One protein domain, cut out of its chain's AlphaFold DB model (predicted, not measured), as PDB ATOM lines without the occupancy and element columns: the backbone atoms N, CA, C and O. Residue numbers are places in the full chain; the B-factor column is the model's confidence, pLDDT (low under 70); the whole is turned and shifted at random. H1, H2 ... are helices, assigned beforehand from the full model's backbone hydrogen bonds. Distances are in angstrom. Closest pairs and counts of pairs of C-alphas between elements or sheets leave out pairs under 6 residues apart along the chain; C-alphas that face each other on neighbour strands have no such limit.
ATOM      1  N   ASP A 182     143.061 168.749 154.456       95.94
ATOM      2  CA  ASP A 182     144.258 168.276 155.150       95.94
ATOM      3  C   ASP A 182     143.942 167.087 156.063       95.94
ATOM      4  O   ASP A 182     144.700 166.114 156.090       95.94
ATOM      5  N   THR A 183     142.778 167.084 156.726       96.75
ATOM      6  CA  THR A 183     142.300 165.901 157.453       96.75
ATOM      7  C   THR A 183     142.130 164.696 156.529       96.75
ATOM      8  O   THR A 183     142.587 163.610 156.867       96.75
ATOM      9  N   LEU A 184     141.504 164.845 155.357       97.00
ATOM     10  CA  LEU A 184     141.344 163.716 154.433       97.00
ATOM     11  C   LEU A 184     142.685 163.210 153.890       97.00
ATOM     12  O   LEU A 184     142.888 162.003 153.811       97.00
ATOM     13  N   ARG A 185     143.621 164.101 153.564       94.69
ATOM     14  CA  ARG A 185     144.963 163.712 153.100       94.69
ATOM     15  C   ARG A 185     145.772 162.996 154.176       94.69
ATOM     16  O   ARG A 185     146.572 162.126 153.852       94.69
ATOM     17  N   GLY A 186     145.565 163.368 155.436       93.94
ATOM     18  CA  GLY A 186     146.340 162.874 156.567       93.94
ATOM     19  C   GLY A 186     145.783 161.632 157.262       93.94
ATOM     20  O   GLY A 186     146.385 161.219 158.250       93.94
ATOM     21  N   VAL A 187     144.647 161.052 156.837       94.88
ATOM     22  CA  VAL A 187     144.098 159.849 157.498       94.88
ATOM     23  C   VAL A 187     145.086 158.687 157.340       94.88
ATOM     24  O   VAL A 187     145.267 158.197 156.222       94.88
ATOM     25  N   PRO A 188     145.706 158.190 158.424       93.44
ATOM     26  CA  PRO A 188     146.736 157.177 158.296       93.44
ATOM     27  C   PRO A 188     146.100 155.777 158.259       93.44
ATOM     28  O   PRO A 188     145.120 155.501 158.956       93.44
ATOM     29  N   LEU A 189     146.645 154.863 157.446       94.06
ATOM     30  CA  LEU A 189     146.083 153.510 157.281       94.06
ATOM     31  C   LEU A 189     146.055 152.711 158.595       94.06
ATOM     32  O   LEU A 189     145.123 151.945 158.847       94.06
ATOM     33  N   ASP A 190     147.046 152.932 159.458       93.88
ATOM     34  CA  ASP A 190     147.182 152.301 160.777       93.88
ATOM     35  C   ASP A 190     146.182 152.820 161.829       93.88
ATOM     36  O   ASP A 190     146.039 152.236 162.903       93.88
ATOM     37  N   MET A 191     145.390 153.851 161.510       94.12
ATOM     38  CA  MET A 191     144.193 154.198 162.285       94.12
ATOM     39  C   MET A 191     143.100 153.130 162.165       94.12
ATOM     40  O   MET A 191     142.297 152.963 163.087       94.12
ATOM     41  N   LYS A 192     143.045 152.424 161.030       94.19
ATOM     42  CA  LYS A 192     141.957 151.499 160.680       94.19
ATOM     43  C   LYS A 192     142.399 150.042 160.697       94.19
ATOM     44  O   LYS A 192     141.644 149.184 161.169       94.19
ATOM     45  N   TRP A 193     143.619 149.775 160.242       95.19
ATOM     46  CA  TRP A 193     144.124 148.433 159.963       95.19
ATOM     47  C   TRP A 193     145.355 148.068 160.792       95.19
ATOM     48  O   TRP A 193     146.148 148.916 161.187       95.19
ATOM     49  N   ASN A 194     145.511 146.773 161.058       95.12
ATOM     50  CA  ASN A 194     146.716 146.188 161.626       95.12
ATOM     51  C   ASN A 194     147.844 146.201 160.582       95.12
ATOM     52  O   ASN A 194     147.598 146.104 159.379       95.12
ATOM     53  N   ALA A 195     149.095 146.214 161.049       93.81
ATOM     54  CA  ALA A 195     150.273 146.228 160.180       93.81
ATOM     55  C   ALA A 195     150.280 145.091 159.137       93.81
ATOM     56  O   ALA A 195     150.574 145.337 157.972       93.81
ATOM     57  N   GLY A 196     149.881 143.869 159.518       94.94
ATOM     58  CA  GLY A 196     149.819 142.731 158.588       94.94
ATOM     59  C   GLY A 196     148.776 142.894 157.473       94.94
ATOM     60  O   GLY A 196     149.012 142.491 156.330       94.94
ATOM     61  N   THR A 197     147.644 143.539 157.767       95.69
ATOM     62  CA  THR A 197     146.644 143.891 156.750       95.69
ATOM     63  C   THR A 197     147.212 144.941 155.808       95.69
ATOM     64  O   THR A 197     147.165 144.755 154.594       95.69
ATOM     65  N   ILE A 198     147.827 145.999 156.343       95.75
ATOM     66  CA  ILE A 198     148.470 147.036 155.529       95.75
ATOM     67  C   ILE A 198     149.532 146.420 154.618       95.75
ATOM     68  O   ILE A 198     149.513 146.694 153.426       95.75
ATOM     69  N   GLU A 199     150.398 145.540 155.129       96.38
ATOM     70  CA  GLU A 199     151.419 144.852 154.327       96.38
ATOM     71  C   GLU A 199     150.799 144.014 153.195       96.38
ATOM     72  O   GLU A 199     151.262 144.040 152.051       96.38
ATOM     73  N   THR A 200     149.711 143.298 153.491       96.88
ATOM     74  CA  THR A 200     148.990 142.488 152.500       96.88
ATOM     75  C   THR A 200     148.425 143.358 151.375       96.88
ATOM     76  O   THR A 200     148.593 143.041 150.194       96.88
ATOM     77  N   TYR A 201     147.780 144.475 151.721       95.94
ATOM     78  CA  TYR A 201     147.223 145.417 150.748       95.94
ATOM     79  C   TYR A 201     148.323 146.171 149.989       95.94
ATOM     80  O   TYR A 201     148.225 146.309 148.771       95.94
ATOM     81  N   ALA A 202     149.396 146.574 150.669       97.12
ATOM     82  CA  ALA A 202     150.587 147.185 150.083       97.12
ATOM     83  C   ALA A 202     151.168 146.307 148.970       97.12
ATOM     84  O   ALA A 202     151.371 146.769 147.847       97.12
ATOM     85  N   ARG A 203     151.326 145.005 149.238       97.75
ATOM     86  CA  ARG A 203     151.796 144.024 148.251       97.75
ATOM     87  C   ARG A 203     150.816 143.831 147.096       97.75
ATOM     88  O   ARG A 203     151.238 143.719 145.950       97.75
ATOM     89  N   ARG A 204     149.514 143.774 147.391       97.88
ATOM     90  CA  ARG A 204     148.466 143.549 146.386       97.88
ATOM     91  C   ARG A 204     148.298 144.729 145.426       97.88
ATOM     92  O   ARG A 204     148.059 144.503 144.245       97.88
ATOM     93  N   PHE A 205     148.370 145.955 145.937       97.31
ATOM     94  CA  PHE A 205     148.067 147.177 145.185       97.31
ATOM     95  C   PHE A 205     149.308 147.994 144.805       97.31
ATOM     96  O   PHE A 205     149.179 148.979 144.087       97.31
ATOM     97  N   GLY A 206     150.503 147.580 145.238       97.00
ATOM     98  CA  GLY A 206     151.767 148.191 144.830       97.00
ATOM     99  C   GLY A 206     152.037 149.548 145.480       97.00
ATOM    100  O   GLY A 206     152.451 150.475 144.790       97.00
ATOM    101  N   PHE A 207     151.814 149.674 146.791       96.06
ATOM    102  CA  PHE A 207     152.160 150.882 147.553       96.06
ATOM    103  C   PHE A 207     153.032 150.552 148.767       96.06
ATOM    104  O   PHE A 207     153.058 149.417 149.233       96.06
ATOM    105  N   SER A 208     153.740 151.549 149.296       94.38
ATOM    106  CA  SER A 208     154.453 151.468 150.574       94.38
ATOM    107  C   SER A 208     153.732 152.294 151.630       94.38
ATOM    108  O   SER A 208     153.218 153.369 151.327       94.38
ATOM    109  N   PHE A 209     153.744 151.827 152.875       93.56
ATOM    110  CA  PHE A 209     153.232 152.578 154.016       93.56
ATOM    111  C   PHE A 209     154.316 152.695 155.084       93.56
ATOM    112  O   PHE A 209     154.970 151.714 155.435       93.56
ATOM    113  N   THR A 210     154.495 153.901 155.605       90.81
ATOM    114  CA  THR A 210     155.324 154.176 156.776       90.81
ATOM    115  C   THR A 210     154.460 154.969 157.735       90.81
ATOM    116  O   THR A 210     153.881 155.976 157.338       90.81
ATOM    117  N   ALA A 211     154.325 154.477 158.964       86.50
ATOM    118  CA  ALA A 211     153.532 155.151 159.977       86.50
ATOM    119  C   ALA A 211     154.165 156.503 160.320       86.50
ATOM    120  O   ALA A 211     155.371 156.576 160.574       86.50
ATOM    121  N   ASP A 212     153.345 157.551 160.360       84.81
ATOM    122  CA  ASP A 212     153.784 158.842 160.874       84.81
ATOM    123  C   ASP A 212     154.152 158.712 162.358       84.81
ATOM    124  O   ASP A 212     153.444 158.034 163.115       84.81
ATOM    125  N   PRO A 213     155.231 159.372 162.816       81.19
ATOM    126  CA  PRO A 213     155.580 159.366 164.225       81.19
ATOM    127  C   PRO A 213     154.463 160.026 165.043       81.19
ATOM    128  O   PRO A 213     154.036 161.148 164.749       81.19
ATOM    129  N   VAL A 214     154.019 159.345 166.104       75.12
ATOM    130  CA  VAL A 214     153.092 159.933 167.077       75.12
ATOM    131  C   VAL A 214     153.893 160.830 168.014       75.12
ATOM    132  O   VAL A 214     154.665 160.357 168.847       75.12
ATOM    133  N   ALA A 215     153.736 162.137 167.854       72.81
ATOM    134  CA  ALA A 215     154.312 163.126 168.741       72.81
ATOM    135  C   ALA A 215     153.525 163.181 170.064       72.81
ATOM    136  O   ALA A 215     152.309 162.965 170.079       72.81
ATOM    137  N   PRO A 216     154.185 163.508 171.190       70.88
ATOM    138  CA  PRO A 216     153.484 163.836 172.422       70.88
ATOM    139  C   PRO A 216     152.464 164.960 172.199       70.88
ATOM    140  O   PRO A 216     152.714 165.891 171.433       70.88
ATOM    141  N   LEU A 217     151.334 164.886 172.907       71.19
ATOM    142  CA  LEU A 217     150.336 165.957 172.954       71.19
ATOM    143  C   LEU A 217     151.018 167.298 173.268       71.19
ATOM    144  O   LEU A 217     151.620 167.454 174.329       71.19
ATOM    145  N   ALA A 218     150.876 168.266 172.366       68.00
ATOM    146  CA  ALA A 218     151.309 169.638 172.576       68.00
ATOM    147  C   ALA A 218     150.105 170.580 172.439       68.00
ATOM    148  O   ALA A 218     149.422 170.574 171.417       68.00
ATOM    149  N   GLY A 219     149.865 171.397 173.468       82.56
ATOM    150  CA  GLY A 219     148.808 172.411 173.486       82.56
ATOM    151  C   GLY A 219     147.402 171.896 173.821       82.56
ATOM    152  O   GLY A 219     147.192 170.729 174.156       82.56
ATOM    153  N   ASP A 220     146.439 172.819 173.729       86.56
ATOM    154  CA  ASP A 220     145.031 172.612 174.105       86.56
ATOM    155  C   ASP A 220     144.074 172.534 172.902       86.56
ATOM    156  O   ASP A 220     142.859 172.437 173.079       86.56
ATOM    157  N   GLY A 221     144.613 172.575 171.681       91.69
ATOM    158  CA  GLY A 221     143.849 172.476 170.438       91.69
ATOM    159  C   GLY A 221     143.526 171.034 170.015       91.69
ATOM    160  O   GLY A 221     144.021 170.075 170.618       91.69
ATOM    161  N   PRO A 222     142.712 170.865 168.959       94.25
ATOM    162  CA  PRO A 222     142.447 169.557 168.381       94.25
ATOM    163  C   PRO A 222     143.720 168.974 167.758       94.25
ATOM    164  O   PRO A 222     144.479 169.661 167.073       94.25
ATOM    165  N   LEU A 223     143.941 167.678 167.965       93.31
ATOM    166  CA  LEU A 223     145.043 166.951 167.355       93.31
ATOM    167  C   LEU A 223     144.845 166.855 165.837       93.31
ATOM    168  O   LEU A 223     143.749 166.481 165.387       93.31
ATOM    169  N   PRO A 224     145.904 167.080 165.038       92.38
ATOM    170  CA  PRO A 224     145.915 166.697 163.633       92.38
ATOM    171  C   PRO A 224     145.568 165.218 163.479       92.38
ATOM    172  O   PRO A 224     145.965 164.396 164.303       92.38
ATOM    173  N   ILE A 225     144.858 164.859 162.411       94.31
ATOM    174  CA  ILE A 225     144.396 163.485 162.173       94.31
ATOM    175  C   ILE A 225     145.532 162.447 162.210       94.31
ATOM    176  O   ILE A 225     145.366 161.383 162.802       94.31
ATOM    177  N   ALA A 226     146.711 162.800 161.687       91.94
ATOM    178  CA  ALA A 226     147.906 161.957 161.658       91.94
ATOM    179  C   ALA A 226     148.541 161.749 163.043       91.94
ATOM    180  O   ALA A 226     149.428 160.918 163.194       91.94
ATOM    181  N   GLN A 227     148.103 162.505 164.055       91.19
ATOM    182  CA  GLN A 227     148.512 162.384 165.458       91.19
ATOM    183  C   GLN A 227     147.433 161.712 166.320       91.19
ATOM    184  O   GLN A 227     147.644 161.468 167.508       91.19
ATOM    185  N   ARG A 228     146.268 161.400 165.740       92.56
ATOM    186  CA  ARG A 228     145.201 160.691 166.442       92.56
ATOM    187  C   ARG A 228     145.485 159.199 166.464       92.56
ATOM    188  O   ARG A 228     146.175 158.632 165.623       92.56
ATOM    189  N   GLY A 229     144.941 158.580 167.485       92.12
ATOM    190  CA  GLY A 229     144.985 157.171 167.759       92.12
ATOM    191  C   GLY A 229     144.019 156.365 166.904       92.12
ATOM    192  O   GLY A 229     143.285 156.877 166.057       92.12
ATOM    193  N   ARG A 230     143.991 155.068 167.177       92.38
ATOM    194  CA  ARG A 230     143.072 154.131 166.538       92.38
ATOM    195  C   ARG A 230     141.626 154.458 166.918       92.38
ATOM    196  O   ARG A 230     141.317 154.615 168.102       92.38
ATOM    197  N   THR A 231     140.741 154.551 165.924       92.56
ATOM    198  CA  THR A 231     139.312 154.838 166.123       92.56
ATOM    199  C   THR A 231     138.456 154.255 165.002       92.56
ATOM    200  O   THR A 231     138.841 154.250 163.829       92.56
ATOM    201  N   TRP A 232     137.253 153.799 165.354       92.19
ATOM    202  CA  TRP A 232     136.303 153.262 164.382       92.19
ATOM    203  C   TRP A 232     135.760 154.325 163.430       92.19
ATOM    204  O   TRP A 232     135.525 154.022 162.263       92.19
ATOM    205  N   SER A 233     135.637 155.570 163.888       95.38
ATOM    206  CA  SER A 233     135.290 156.715 163.051       95.38
ATOM    207  C   SER A 233     135.982 157.971 163.572       95.38
ATOM    208  O   SER A 233     135.808 158.347 164.732       95.38
ATOM    209  N   PHE A 234     136.770 158.637 162.727       95.12
ATOM    210  CA  PHE A 234     137.397 159.908 163.099       95.12
ATOM    211  C   PHE A 234     136.396 161.071 163.118       95.12
ATOM    212  O   PHE A 234     136.727 162.130 163.646       95.12
ATOM    213  N   LEU A 235     135.183 160.879 162.578       96.19
ATOM    214  CA  LEU A 235     134.107 161.875 162.616       96.19
ATOM    215  C   LEU A 235     133.456 161.981 164.001       96.19
ATOM    216  O   LEU A 235     132.939 163.040 164.332       96.19
ATOM    217  N   VAL A 236     133.483 160.902 164.793       94.81
ATOM    218  CA  VAL A 236     132.928 160.848 166.164       94.81
ATOM    219  C   VAL A 236     134.011 160.781 167.242       94.81
ATOM    220  O   VAL A 236     133.716 160.677 168.432       94.81
ATOM    221  N   HIS A 237     135.279 160.743 166.838       94.88
ATOM    222  CA  HIS A 237     136.396 160.732 167.768       94.88
ATOM    223  C   HIS A 237     136.644 162.146 168.276       94.88
ATOM    224  O   HIS A 237     136.812 163.057 167.471       94.88
ATOM    225  N   ASN A 238     136.750 162.311 169.595       95.06
ATOM    226  CA  ASN A 238     137.068 163.607 170.178       95.06
ATOM    227  C   ASN A 238     138.519 164.001 169.838       95.06
ATOM    228  O   ASN A 238     139.454 163.390 170.367       95.06
ATOM    229  N   PRO A 239     138.736 165.027 168.994       94.69
ATOM    230  CA  PRO A 239     140.054 165.351 168.464       94.69
ATOM    231  C   PRO A 239     140.991 165.945 169.517       94.69
ATOM    232  O   PRO A 239     142.192 165.990 169.295       94.69
ATOM    233  N   TYR A 240     140.490 166.340 170.688       93.81
ATOM    234  CA  TYR A 240     141.306 166.799 171.816       93.81
ATOM    235  C   TYR A 240     141.898 165.634 172.626       93.81
ATOM    236  O   TYR A 240     142.562 165.838 173.646       93.81
ATOM    237  N   ARG A 241     141.638 164.391 172.210       91.44
ATOM    238  CA  ARG A 241     142.160 163.163 172.815       91.44
ATOM    239  C   ARG A 241     142.892 162.351 171.755       91.44
ATOM    240  O   ARG A 241     142.491 162.338 170.597       91.44
ATOM    241  N   VAL A 242     143.928 161.618 172.165       89.38
ATOM    242  CA  VAL A 242     144.666 160.732 171.249       89.38
ATOM    243  C   VAL A 242     143.737 159.632 170.735       89.38
ATOM    244  O   VAL A 242     143.530 159.546 169.538       89.38
ATOM    245  N   GLY A 243     143.078 158.864 171.603       86.94
ATOM    246  CA  GLY A 243     142.285 157.693 171.197       86.94
ATOM    247  C   GLY A 243     143.030 156.394 171.481       86.94
ATOM    248  O   GLY A 243     143.780 156.335 172.451       86.94
ATOM    249  N   GLY A 244     142.799 155.351 170.675       88.75
ATOM    250  CA  GLY A 244     143.494 154.066 170.819       88.75
ATOM    251  C   GLY A 244     144.948 154.099 170.334       88.75
ATOM    252  O   GLY A 244     145.385 155.054 169.705       88.75
ATOM    253  N   ASP A 245     145.700 153.029 170.564       89.50
ATOM    254  CA  ASP A 245     147.072 152.905 170.060       89.50
ATOM    255  C   ASP A 245     147.078 152.359 168.617       89.50
ATOM    256  O   ASP A 245     146.511 151.297 168.349       89.50
ATOM    257  N   ARG A 246     147.693 153.092 167.676       89.00
ATOM    258  CA  ARG A 246     147.827 152.688 166.260       89.00
ATOM    259  C   ARG A 246     148.875 151.597 166.048       89.00
ATOM    260  O   ARG A 246     148.800 150.859 165.071       89.00
ATOM    261  N   HIS A 247     149.831 151.468 166.965       84.75
ATOM    262  CA  HIS A 247     150.903 150.479 166.880       84.75
ATOM    263  C   HIS A 247     150.539 149.155 167.558       84.75
ATOM    264  O   HIS A 247     151.145 148.122 167.270       84.75
ATOM    265  N   ALA A 248     149.524 149.159 168.423       88.75
ATOM    266  CA  ALA A 248     148.995 147.945 169.024       88.75
ATOM    267  C   ALA A 248     148.146 147.152 168.021       88.75
ATOM    268  O   ALA A 248     147.304 147.702 167.309       88.75
ATOM    269  N   VAL A 249     148.318 145.828 168.012       91.31
ATOM    270  CA  VAL A 249     147.432 144.921 167.271       91.31
ATOM    271  C   VAL A 249     146.049 144.941 167.918       91.31
ATOM    272  O   VAL A 249     145.912 144.691 169.114       91.31
ATOM    273  N   ALA A 250     145.017 145.210 167.120       89.81
ATOM    274  CA  ALA A 250     143.632 145.177 167.569       89.81
ATOM    275  C   ALA A 250     142.962 143.853 167.162       89.81
ATOM    276  O   ALA A 250     143.249 143.334 166.076       89.81
ATOM    277  N   PRO A 251     142.033 143.325 167.984       91.12
ATOM    278  CA  PRO A 251     141.280 142.108 167.671       91.12
ATOM    279  C   PRO A 251     140.239 142.315 166.559       91.12
ATOM    280  O   PRO A 251     139.623 141.357 166.103       91.12
ATOM    281  N   PHE A 252     140.031 143.559 166.131       89.50
ATOM    282  CA  PHE A 252     139.184 143.926 165.009       89.50
ATOM    283  C   PHE A 252     139.812 145.087 164.239       89.50
ATOM    284  O   PHE A 252     140.639 145.842 164.753       89.50
ATOM    285  N   GLU A 253     139.372 145.244 163.002       92.44
ATOM    286  CA  GLU A 253     139.705 146.368 162.139       92.44
ATOM    287  C   GLU A 253     138.436 147.138 161.815       92.44
ATOM    288  O   GLU A 253     137.325 146.617 161.926       92.44
ATOM    289  N   THR A 254     138.593 148.402 161.452       92.50
ATOM    290  CA  THR A 254     137.448 149.286 161.237       92.50
ATOM    291  C   THR A 254     137.372 149.682 159.772       92.50
ATOM    292  O   THR A 254     138.382 149.729 159.069       92.50
ATOM    293  N   ASN A 255     136.150 149.887 159.281       90.00
ATOM    294  CA  ASN A 255     135.939 150.299 157.899       90.00
ATOM    295  C   ASN A 255     136.369 151.766 157.691       90.00
ATOM    296  O   ASN A 255     136.609 152.504 158.646       90.00
ATOM    297  N   GLY A 256     136.459 152.180 156.425       92.12
ATOM    298  CA  GLY A 256     136.750 153.562 156.035       92.12
ATOM    299  C   GLY A 256     135.504 154.380 155.692       92.12
ATOM    300  O   GLY A 256     135.589 155.262 154.844       92.12
ATOM    301  N   LEU A 257     134.329 154.057 156.249       93.25
ATOM    302  CA  LEU A 257     133.078 154.740 155.889       93.25
ATOM    303  C   LEU A 257     133.139 156.242 156.189       93.25
ATOM    304  O   LEU A 257     132.615 157.033 155.415       93.25
ATOM    305  N   ASP A 258     133.795 156.627 157.279       95.19
ATOM    306  CA  ASP A 258     134.049 158.014 157.672       95.19
ATOM    307  C   ASP A 258     134.865 158.792 156.632       95.19
ATOM    308  O   ASP A 258     134.516 159.924 156.283       95.19
ATOM    309  N   TYR A 259     135.902 158.161 156.078       97.12
ATOM    310  CA  TYR A 259     136.637 158.696 154.936       97.12
ATOM    311  C   TYR A 259     135.738 158.789 153.704       97.12
ATOM    312  O   TYR A 259     135.609 159.853 153.106       97.12
ATOM    313  N   LEU A 260     135.094 157.677 153.332       96.38
ATOM    314  CA  LEU A 260     134.339 157.564 152.086       96.38
ATOM    315  C   LEU A 260     133.154 158.527 152.037       96.38
ATOM    316  O   LEU A 260     132.960 159.171 151.012       96.38
ATOM    317  N   VAL A 261     132.382 158.662 153.118       95.94
ATOM    318  CA  VAL A 261     131.238 159.583 153.153       95.94
ATOM    319  C   VAL A 261     131.703 161.029 153.002       95.94
ATOM    320  O   VAL A 261     131.137 161.765 152.202       95.94
ATOM    321  N   SER A 262     132.776 161.414 153.693       97.31
ATOM    322  CA  SER A 262     133.330 162.768 153.635       97.31
ATOM    323  C   SER A 262     133.912 163.075 152.254       97.31
ATOM    324  O   SER A 262     133.623 164.117 151.667       97.31
ATOM    325  N   TYR A 263     134.700 162.143 151.713       97.75
ATOM    326  CA  TYR A 263     135.329 162.267 150.405       97.75
ATOM    327  C   TYR A 263     134.288 162.334 149.287       97.75
ATOM    328  O   TYR A 263     134.304 163.258 148.477       97.75
ATOM    329  N   TRP A 264     133.351 161.385 149.237       96.00
ATOM    330  CA  TRP A 264     132.363 161.346 148.163       96.00
ATOM    331  C   TRP A 264     131.347 162.474 148.256       96.00
ATOM    332  O   TRP A 264     130.974 163.001 147.212       96.00
ATOM    333  N   PHE A 265     130.972 162.910 149.462       96.31
ATOM    334  CA  PHE A 265     130.186 164.129 149.627       96.31
ATOM    335  C   PHE A 265     130.942 165.334 149.049       96.31
ATOM    336  O   PHE A 265     130.441 166.021 148.160       96.31
ATOM    337  N   GLY A 266     132.200 165.531 149.452       96.88
ATOM    338  CA  GLY A 266     133.030 166.609 148.920       96.88
ATOM    339  C   GLY A 266     133.198 166.549 147.395       96.88
ATOM    340  O   GLY A 266     133.113 167.574 146.724       96.88
ATOM    341  N   ARG A 267     133.375 165.358 146.808       96.38
ATOM    342  CA  ARG A 267     133.452 165.167 145.347       96.38
ATOM    343  C   ARG A 267     132.131 165.485 144.647       96.38
ATOM    344  O   ARG A 267     132.148 166.187 143.638       96.38
ATOM    345  N   ALA A 268     131.011 164.981 145.163       94.25
ATOM    346  CA  ALA A 268     129.687 165.163 144.568       94.25
ATOM    347  C   ALA A 268     129.257 166.637 144.550       94.25
ATOM    348  O   ALA A 268     128.630 167.080 143.592       94.25
ATOM    349  N   HIS A 269     129.665 167.409 145.560       94.31
ATOM    350  CA  HIS A 269     129.367 168.840 145.670       94.31
ATOM    351  C   HIS A 269     130.484 169.756 145.127       94.31
ATOM    352  O   HIS A 269     130.471 170.962 145.367       94.31
ATOM    353  N   GLY A 270     131.476 169.214 144.405       94.50
ATOM    354  CA  GLY A 270     132.553 170.011 143.792       94.50
ATOM    355  C   GLY A 270     133.488 170.701 144.798       94.50
ATOM    356  O   GLY A 270     134.138 171.699 144.480       94.50
TER     357      GLY A 270
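This is residues 182 to 270 of the 276 residues of an uncharacterized protein of Acidobacteria bacterium (UniProt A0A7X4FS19). Little regular structure: a winding body of loops, largely residues 206 to 256, from which residues 264 to 270, with the last part of H3, stick out. H2 lies at one end of the body and the loop near Asp 220 at the other, while the tiny H1 sits near H3. The printed part has 89 residues, with three named helices, H1, H2, H3 in chain order, and no named strand; it is all helix by class, though named elements hold only 27 residues. It is compact, with a radius of gyration of the C-alphas of 13.6 A, and spans 40 by 36 by 22 A.

H3, residues 257 to 268, is 15.8 A long and ends at C-alpha 268 (129.687, 165.163, 144.568). H1 is residues 182 to 185, from C-alpha 182 (144.258, 168.276, 155.150). H2, residues 195 to 205, is 15.2 A long.

H3 and H1 are close but not clearly touching; their closest C-alphas, of Tyr 259 and Leu 184, are 6.9 A apart. H2 is apart from H1 and from H3. In H2 and H3 every O i to N i+4 pair is within hydrogen-bond range; H1 is too short for such a pair.

The C-alphas farthest apart, of Arg 204 and Asp 220, are 40.3 A apart. The printed part has no cut. The link from H2 to H3 is long, 51 residues. Only residue 218 has pLDDT under 70.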